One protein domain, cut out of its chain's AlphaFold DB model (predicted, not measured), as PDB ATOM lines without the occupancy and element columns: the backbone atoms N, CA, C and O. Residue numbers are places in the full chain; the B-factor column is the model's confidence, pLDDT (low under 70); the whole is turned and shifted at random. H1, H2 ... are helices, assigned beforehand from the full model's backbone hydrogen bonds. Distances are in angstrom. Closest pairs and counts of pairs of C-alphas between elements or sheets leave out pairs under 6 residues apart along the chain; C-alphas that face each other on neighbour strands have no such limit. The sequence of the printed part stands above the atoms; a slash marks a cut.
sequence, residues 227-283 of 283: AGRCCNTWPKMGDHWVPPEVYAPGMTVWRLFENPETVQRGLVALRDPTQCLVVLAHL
ATOM      1  N   ALA A 227      19.121 -27.919 -47.653       83.00
ATOM      2  CA  ALA A 227      19.697 -26.591 -47.529       83.00
ATOM      3  C   ALA A 227      21.210 -26.572 -47.776       83.00
ATOM      4  O   ALA A 227      21.784 -25.530 -48.033       83.00
ATOM      5  N   GLY A 228      21.882 -27.726 -47.757       78.19
ATOM      6  CA  GLY A 228      23.303 -27.809 -48.107       78.19
ATOM      7  C   GLY A 228      23.612 -27.445 -49.565       78.19
ATOM      8  O   GLY A 228      24.783 -27.354 -49.909       78.19
ATOM      9  N   ARG A 229      22.588 -27.276 -50.416       78.56
ATOM     10  CA  ARG A 229      22.730 -26.957 -51.843       78.56
ATOM     11  C   ARG A 229      22.325 -25.533 -52.213       78.56
ATOM     12  O   ARG A 229      22.597 -25.146 -53.348       78.56
ATOM     13  N   CYS A 230      21.657 -24.779 -51.331       76.00
ATOM     14  CA  CYS A 230      21.142 -23.457 -51.703       76.00
ATOM     15  C   CYS A 230      22.246 -22.395 -51.762       76.00
ATOM     16  O   CYS A 230      22.231 -21.562 -52.663       76.00
ATOM     17  N   CYS A 231      23.256 -22.466 -50.891       75.94
ATOM     18  CA  CYS A 231      24.399 -21.556 -50.926       75.94
ATOM     19  C   CYS A 231      25.727 -22.329 -50.896       75.94
ATOM     20  O   CYS A 231      26.169 -22.790 -49.847       75.94
ATOM     21  N   ASN A 232      26.387 -22.465 -52.051       82.44
ATOM     22  CA  ASN A 232      27.626 -23.253 -52.189       82.44
ATOM     23  C   ASN A 232      28.917 -22.426 -52.074       82.44
ATOM     24  O   ASN A 232      30.009 -22.954 -52.287       82.44
ATOM     25  N   THR A 233      28.815 -21.136 -51.765       81.69
ATOM     26  CA  THR A 233      29.970 -20.269 -51.518       81.69
ATOM     27  C   THR A 233      30.237 -20.129 -50.019       81.69
ATOM     28  O   THR A 233      29.379 -20.394 -49.178       81.69
ATOM     29  N   TRP A 234      31.479 -19.780 -49.679       77.25
ATOM     30  CA  TRP A 234      31.920 -19.506 -48.312       77.25
ATOM     31  C   TRP A 234      33.001 -18.413 -48.354       77.25
ATOM     32  O   TRP A 234      33.813 -18.424 -49.283       77.25
ATOM     33  N   PRO A 235      33.059 -17.473 -47.389       76.62
ATOM     34  CA  PRO A 235      32.209 -17.345 -46.198       76.62
ATOM     35  C   PRO A 235      30.814 -16.761 -46.470       76.62
ATOM     36  O   PRO A 235      29.920 -16.931 -45.649       76.62
ATOM     37  N   LYS A 236      30.609 -16.111 -47.617       79.06
ATOM     38  CA  LYS A 236      29.308 -15.562 -48.029       79.06
ATOM     39  C   LYS A 236      28.368 -16.652 -48.540       79.06
ATOM     40  O   LYS A 236      28.835 -17.630 -49.105       79.06
ATOM     41  N   MET A 237      27.065 -16.445 -48.394       80.81
ATOM     42  CA  MET A 237      25.995 -17.285 -48.929       80.81
ATOM     43  C   MET A 237      25.526 -16.721 -50.280       80.81
ATOM     44  O   MET A 237      24.647 -15.865 -50.347       80.81
ATOM     45  N   GLY A 238      26.170 -17.154 -51.362       82.12
ATOM     46  CA  GLY A 238      26.104 -16.483 -52.664       82.12
ATOM     47  C   GLY A 238      26.909 -15.182 -52.649       82.12
ATOM     48  O   GLY A 238      28.042 -15.157 -52.157       82.12
ATOM     49  N   ASP A 239      26.303 -14.103 -53.138       83.62
ATOM     50  CA  ASP A 239      26.875 -12.751 -53.102       83.62
ATOM     51  C   ASP A 239      26.599 -12.015 -51.777       83.62
ATOM     52  O   ASP A 239      27.171 -10.952 -51.505       83.62
ATOM     53  N   HIS A 240      25.768 -12.603 -50.911       81.31
ATOM     54  CA  HIS A 240      25.282 -11.990 -49.680       81.31
ATOM     55  C   HIS A 240      25.898 -12.632 -48.429       81.31
ATOM     56  O   HIS A 240      26.175 -13.826 -48.383       81.31
ATOM     57  N   TRP A 241      26.107 -11.846 -47.370       79.81
ATOM     58  CA  TRP A 241      26.465 -12.385 -46.046       79.81
ATOM     59  C   TRP A 241      25.256 -12.975 -45.318       79.81
ATOM     60  O   TRP A 241      25.377 -13.950 -44.582       79.81
ATOM     61  N   VAL A 242      24.085 -12.378 -45.538       80.44
ATOM     62  CA  VAL A 242      22.793 -12.873 -45.071       80.44
ATOM     63  C   VAL A 242      21.862 -12.891 -46.280       80.44
ATOM     64  O   VAL A 242      21.695 -11.832 -46.888       80.44
ATOM     65  N   PRO A 243      21.278 -14.047 -46.642       79.19
ATOM     66  CA  PRO A 243      20.326 -14.118 -47.743       79.19
ATOM     67  C   PRO A 243      19.142 -13.163 -47.507       79.19
ATOM     68  O   PRO A 243      18.613 -13.130 -46.387       79.19
ATOM     69  N   PRO A 244      18.741 -12.346 -48.497       80.19
ATOM     70  CA  PRO A 244      17.643 -11.386 -48.354       80.19
ATOM     71  C   PRO A 244      16.307 -12.033 -47.943       80.19
ATOM     72  O   PRO A 244      15.481 -11.396 -47.291       80.19
ATOM     73  N   GLU A 245      16.122 -13.316 -48.232       79.06
ATOM     74  CA  GLU A 245      14.975 -14.151 -47.890       79.06
ATOM     75  C   GLU A 245      14.777 -14.263 -46.377       79.06
ATOM     76  O   GLU A 245      13.646 -14.421 -45.919       79.06
ATOM     77  N   VAL A 246      15.847 -14.108 -45.587       76.81
ATOM     78  CA  VAL A 246      15.795 -14.027 -44.117       76.81
ATOM     79  C   VAL A 246      14.978 -12.813 -43.651       76.81
ATOM     80  O   VAL A 246      14.356 -12.855 -42.590       76.81
ATOM     81  N   TYR A 247      14.954 -11.745 -44.448       81.19
ATOM     82  CA  TYR A 247      14.242 -10.498 -44.163       81.19
ATOM     83  C   TYR A 247      12.907 -10.393 -44.910       81.19
ATOM     84  O   TYR A 247      12.268  -9.339 -44.893       81.19
ATOM     85  N   ALA A 248      12.468 -11.469 -45.573       79.19
ATOM     86  CA  ALA A 248      11.244 -11.456 -46.357       79.19
ATOM     87  C   ALA A 248      10.006 -11.136 -45.484       79.19
ATOM     88  O   ALA A 248       9.863 -11.679 -44.378       79.19
ATOM     89  N   PRO A 249       9.063 -10.308 -45.979       77.50
ATOM     90  CA  PRO A 249       7.801 -10.056 -45.292       77.50
ATOM     91  C   PRO A 249       7.046 -11.373 -45.048       77.50
ATOM     92  O   PRO A 249       6.846 -12.161 -45.972       77.50
ATOM     93  N   GLY A 250       6.626 -11.629 -43.806       76.75
ATOM     94  CA  GLY A 250       5.952 -12.880 -43.424       76.75
ATOM     95  C   GLY A 250       6.872 -13.975 -42.864       76.75
ATOM     96  O   GLY A 250       6.451 -15.129 -42.758       76.75
ATOM     97  N   MET A 251       8.109 -13.639 -42.485       78.69
ATOM     98  CA  MET A 251       8.987 -14.535 -41.725       78.69
ATOM     99  C   MET A 251       8.387 -14.858 -40.345       78.69
ATOM    100  O   MET A 251       8.155 -13.969 -39.529       78.69
ATOM    101  N   THR A 252       8.147 -16.143 -40.071       84.62
ATOM    102  CA  THR A 252       7.673 -16.651 -38.770       84.62
ATOM    103  C   THR A 252       8.744 -17.513 -38.107       84.62
ATOM    104  O   THR A 252       9.675 -17.970 -38.770       84.62
ATOM    105  N   VAL A 253       8.597 -17.803 -36.807       82.19
ATOM    106  CA  VAL A 253       9.557 -18.658 -36.083       82.19
ATOM    107  C   VAL A 253       9.686 -20.051 -36.709       82.19
ATOM    108  O   VAL A 253      10.771 -20.619 -36.723       82.19
ATOM    109  N   TRP A 254       8.602 -20.580 -37.282       78.56
ATOM    110  CA  TRP A 254       8.577 -21.884 -37.949       78.56
ATOM    111  C   TRP A 254       9.309 -21.850 -39.290       78.56
ATOM    112  O   TRP A 254      10.077 -22.758 -39.600       78.56
ATOM    113  N   ARG A 255       9.163 -20.750 -40.044       81.38
ATOM    114  CA  ARG A 255       9.863 -20.566 -41.321       81.38
ATOM    115  C   ARG A 255      11.379 -20.531 -41.173       81.38
ATOM    116  O   ARG A 255      12.055 -20.928 -42.113       81.38
ATOM    117  N   LEU A 256      11.911 -20.178 -39.999       81.94
ATOM    118  CA  LEU A 256      13.349 -20.282 -39.722       81.94
ATOM    119  C   LEU A 256      13.884 -21.716 -39.866       81.94
ATOM    120  O   LEU A 256      15.050 -21.884 -40.216       81.94
ATOM    121  N   PHE A 257      13.044 -22.728 -39.618       83.25
ATOM    122  CA  PHE A 257      13.402 -24.153 -39.655       83.25
ATOM    123  C   PHE A 257      12.984 -24.868 -40.952       83.25
ATOM    124  O   PHE A 257      13.368 -26.019 -41.173       83.25
ATOM    125  N   GLU A 258      12.207 -24.195 -41.802       82.62
ATOM    126  CA  GLU A 258      11.624 -24.749 -43.034       82.62
ATOM    127  C   GLU A 258      12.172 -24.085 -44.300       82.62
ATOM    128  O   GLU A 258      12.177 -24.702 -45.362       82.62
ATOM    129  N   ASN A 259      12.638 -22.836 -44.211       83.38
ATOM    130  CA  ASN A 259      13.274 -22.161 -45.332       83.38
ATOM    131  C   ASN A 259      14.739 -22.644 -45.464       83.38
ATOM    132  O   ASN A 259      15.507 -22.538 -44.503       83.38
ATOM    133  N   PRO A 260      15.158 -23.175 -46.630       84.38
ATOM    134  CA  PRO A 260      16.510 -23.704 -46.815       84.38
ATOM    135  C   PRO A 260      17.618 -22.700 -46.482       84.38
ATOM    136  O   PRO A 260      18.614 -23.057 -45.859       84.38
ATOM    137  N   GLU A 261      17.445 -21.430 -46.821       82.75
ATOM    138  CA  GLU A 261      18.477 -20.412 -46.646       82.75
ATOM    139  C   GLU A 261      18.607 -19.958 -45.192       82.75
ATOM    140  O   GLU A 261      19.721 -19.800 -44.688       82.75
ATOM    141  N   THR A 262      17.490 -19.833 -44.464       82.56
ATOM    142  CA  THR A 262      17.527 -19.542 -43.020       82.56
ATOM    143  C   THR A 262      18.153 -20.700 -42.246       82.56
ATOM    144  O   THR A 262      18.939 -20.480 -41.322       82.56
ATOM    145  N   VAL A 263      17.846 -21.935 -42.650       85.56
ATOM    146  CA  VAL A 263      18.374 -23.159 -42.045       85.56
ATOM    147  C   VAL A 263      19.870 -23.316 -42.321       85.56
ATOM    148  O   VAL A 263      20.636 -23.592 -41.393       85.56
ATOM    149  N   GLN A 264      20.316 -23.105 -43.566       83.38
ATOM    150  CA  GLN A 264      21.740 -23.145 -43.901       83.38
ATOM    151  C   GLN A 264      22.509 -22.056 -43.150       83.38
ATOM    152  O   GLN A 264      23.557 -22.344 -42.568       83.38
ATOM    153  N   ARG A 265      21.961 -20.838 -43.082       81.94
ATOM    154  CA  ARG A 265      22.544 -19.729 -42.317       81.94
ATOM    155  C   ARG A 265      22.721 -20.082 -40.845       81.94
ATOM    156  O   ARG A 265      23.787 -19.831 -40.290       81.94
ATOM    157  N   GLY A 266      21.702 -20.670 -40.215       80.31
ATOM    158  CA  GLY A 266      21.774 -21.107 -38.819       80.31
ATOM    159  C   GLY A 266      22.942 -22.065 -38.569       80.31
ATOM    160  O   GLY A 266      23.682 -21.895 -37.600       80.31
ATOM    161  N   LEU A 267      23.177 -23.010 -39.485       79.62
ATOM    162  CA  LEU A 267      24.320 -23.920 -39.392       79.62
ATOM    163  C   LEU A 267      25.663 -23.198 -39.573       79.62
ATOM    164  O   LEU A 267      26.608 -23.480 -38.834       79.62
ATOM    165  N   VAL A 268      25.769 -22.276 -40.536       78.56
ATOM    166  CA  VAL A 268      27.008 -21.512 -40.771       78.56
ATOM    167  C   VAL A 268      27.365 -20.659 -39.549       78.56
ATOM    168  O   VAL A 268      28.513 -20.680 -39.109       78.56
ATOM    169  N   ALA A 269      26.375 -20.006 -38.940       76.12
ATOM    170  CA  ALA A 269      26.533 -19.208 -37.725       76.12
ATOM    171  C   ALA A 269      27.038 -20.027 -36.518       76.12
ATOM    172  O   ALA A 269      27.819 -19.526 -35.711       76.12
ATOM    173  N   LEU A 270      26.630 -21.297 -36.400       77.19
ATOM    174  CA  LEU A 270      27.129 -22.208 -35.360       77.19
ATOM    175  C   LEU A 270      28.558 -22.697 -35.623       77.19
ATOM    176  O   LEU A 270      29.279 -23.019 -34.681       77.19
ATOM    177  N   ARG A 271      28.966 -22.779 -36.894       70.94
ATOM    178  CA  ARG A 271      30.310 -23.219 -37.296       70.94
ATOM    179  C   ARG A 271      31.347 -22.108 -37.151       70.94
ATOM    180  O   ARG A 271      32.490 -22.402 -36.812       70.94
ATOM    181  N   ASP A 272      30.956 -20.867 -37.423       72.38
ATOM    182  CA  ASP A 272      31.831 -19.699 -37.370       72.38
ATOM    183  C   ASP A 272      31.169 -18.539 -36.599       72.38
ATOM    184  O   ASP A 272      30.380 -17.773 -37.167       72.38
ATOM    185  N   PRO A 273      31.518 -18.356 -35.310       69.00
ATOM    186  CA  PRO A 273      30.978 -17.279 -34.485       69.00
ATOM    187  C   PRO A 273      31.313 -15.881 -35.016       69.00
ATOM    188  O   PRO A 273      30.626 -14.918 -34.673       69.00
ATOM    189  N   THR A 274      32.349 -15.736 -35.851       64.19
ATOM    190  CA  THR A 274      32.720 -14.428 -36.406       64.19
ATOM    191  C   THR A 274      31.661 -13.904 -37.375       64.19
ATOM    192  O   THR A 274      31.433 -12.697 -37.436       64.19
ATOM    193  N   GLN A 275      30.901 -14.787 -38.033       61.91
ATOM    194  CA  GLN A 275      29.763 -14.382 -38.859       61.91
ATOM    195  C   GLN A 275      28.562 -13.897 -38.041       61.91
ATOM    196  O   GLN A 275      27.846 -13.000 -38.489       61.91
ATOM    197  N   CYS A 276      28.364 -14.408 -36.819       57.44
ATOM    198  CA  CYS A 276      27.380 -13.839 -35.890       57.44
ATOM    199  C   CYS A 276      27.720 -12.383 -35.537       57.44
ATOM    200  O   CYS A 276      26.820 -11.549 -35.443       57.44
ATOM    201  N   LEU A 277      29.011 -12.065 -35.385       57.22
ATOM    202  CA  LEU A 277      29.479 -10.711 -35.071       57.22
ATOM    203  C   LEU A 277      29.284  -9.741 -36.243       57.22
ATOM    204  O   LEU A 277      28.874  -8.606 -36.019       57.22
ATOM    205  N   VAL A 278      29.508 -10.189 -37.484       58.22
ATOM    206  CA  VAL A 278      29.252  -9.372 -38.685       58.22
ATOM    207  C   VAL A 278      27.785  -8.941 -38.747       58.22
ATOM    208  O   VAL A 278      27.506  -7.796 -39.078       58.22
ATOM    209  N   VAL A 279      26.846  -9.807 -38.366       49.28
ATOM    210  CA  VAL A 279      25.412  -9.477 -38.350       49.28
ATOM    211  C   VAL A 279      25.051  -8.510 -37.223       49.28
ATOM    212  O   VAL A 279      24.322  -7.560 -37.476       49.28
ATOM    213  N   LEU A 280      25.572  -8.709 -36.007       48.06
ATOM    214  CA  LEU A 280      25.352  -7.773 -34.894       48.06
ATOM    215  C   LEU A 280      25.913  -6.372 -35.181       48.06
ATOM    216  O   LEU A 280      25.434  -5.405 -34.610       48.06
ATOM    217  N   ALA A 281      26.909  -6.266 -36.061       50.09
ATOM    218  CA  ALA A 281      27.454  -4.990 -36.509       50.09
ATOM    219  C   ALA A 281      26.615  -4.296 -37.605       50.09
ATOM    220  O   ALA A 281      26.873  -3.134 -37.903       50.09
ATOM    221  N   HIS A 282      25.656  -4.997 -38.224       45.84
ATOM    222  CA  HIS A 282      24.793  -4.480 -39.301       45.84
ATOM    223  C   HIS A 282      23.301  -4.422 -38.907       45.84
ATOM    224  O   HIS A 282      22.461  -4.135 -39.763       45.84
ATOM    225  N   LEU A 283      22.976  -4.709 -37.642       40.62
ATOM    226  CA  LEU A 283      21.669  -4.499 -37.006       40.62
ATOM    227  C   LEU A 283      21.732  -3.263 -36.105       40.62
ATOM    228  O   LEU A 283      20.705  -2.555 -36.038       40.62
TER     229      LEU A 283
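What this domain is: This is residues 227 to 283 of the 283 residues of a protein of Eimeria acervulina (UniProt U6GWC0). One helix, H3, forms a short beam, with the small helices H1 and H2 packed near its first end and H4 turning off at a corner at its last end. Residues 227 to 243, a long stretch with no named element, come before H1, with their C-alphas 5 to 13 A from the mean of all C-alphas. The printed part has 57 residues, with four named helices in the order H1, H2, H3, H4 and no named strand; the class is all helix, though these hold 28 residues, under half. It is compact, with radius of gyration of the C-alphas 10.9 A and spans of 27 by 27 by 20 A.

How they stand to each other: H3, residues 260 to 271, is the hub, touching three helices. With residues 261 to 262 alone it touches H1, residues 244 to 247; the closest C-alphas, of Val 246 and Thr 262, are 5.9 A apart. With residues 262 to 263 alone it touches H2, residues 255 to 258, only at the corner; the closest C-alphas, of Leu 256 and Thr 262, are 5.4 A apart. With residues 268 to 269 alone it only just touches H4, residues 273 to 280, only at the corner, with 3 pairs of C-alphas within 8 A; the closest, of Ala 269 and Cys 276, are 5.7 A apart. H3 and H4 run opposite ways at a steep tilt of 58 degrees. H4 is apart from H1 and H2. In H3 and H4 every O i to N i+4 pair is within hydrogen-bond range; H1 and H2 are too short for one, and each has its 1 O i to N i+3 pair within range.

Where its parts are: H3 is 16.8 A long from C-alpha 260 at (16.510, -23.704, -46.815), H4 11.1 A, ending with C-alpha 280 at (25.352, -7.773, -34.894), H1 5.5 A and H2 4.9 A.

The domain as a whole: The C-alphas farthest apart, of Gly 250 and Thr 274, are 27.7 A apart. The printed part has no cut and no long link. Residues 273 to 283 have pLDDT under 70.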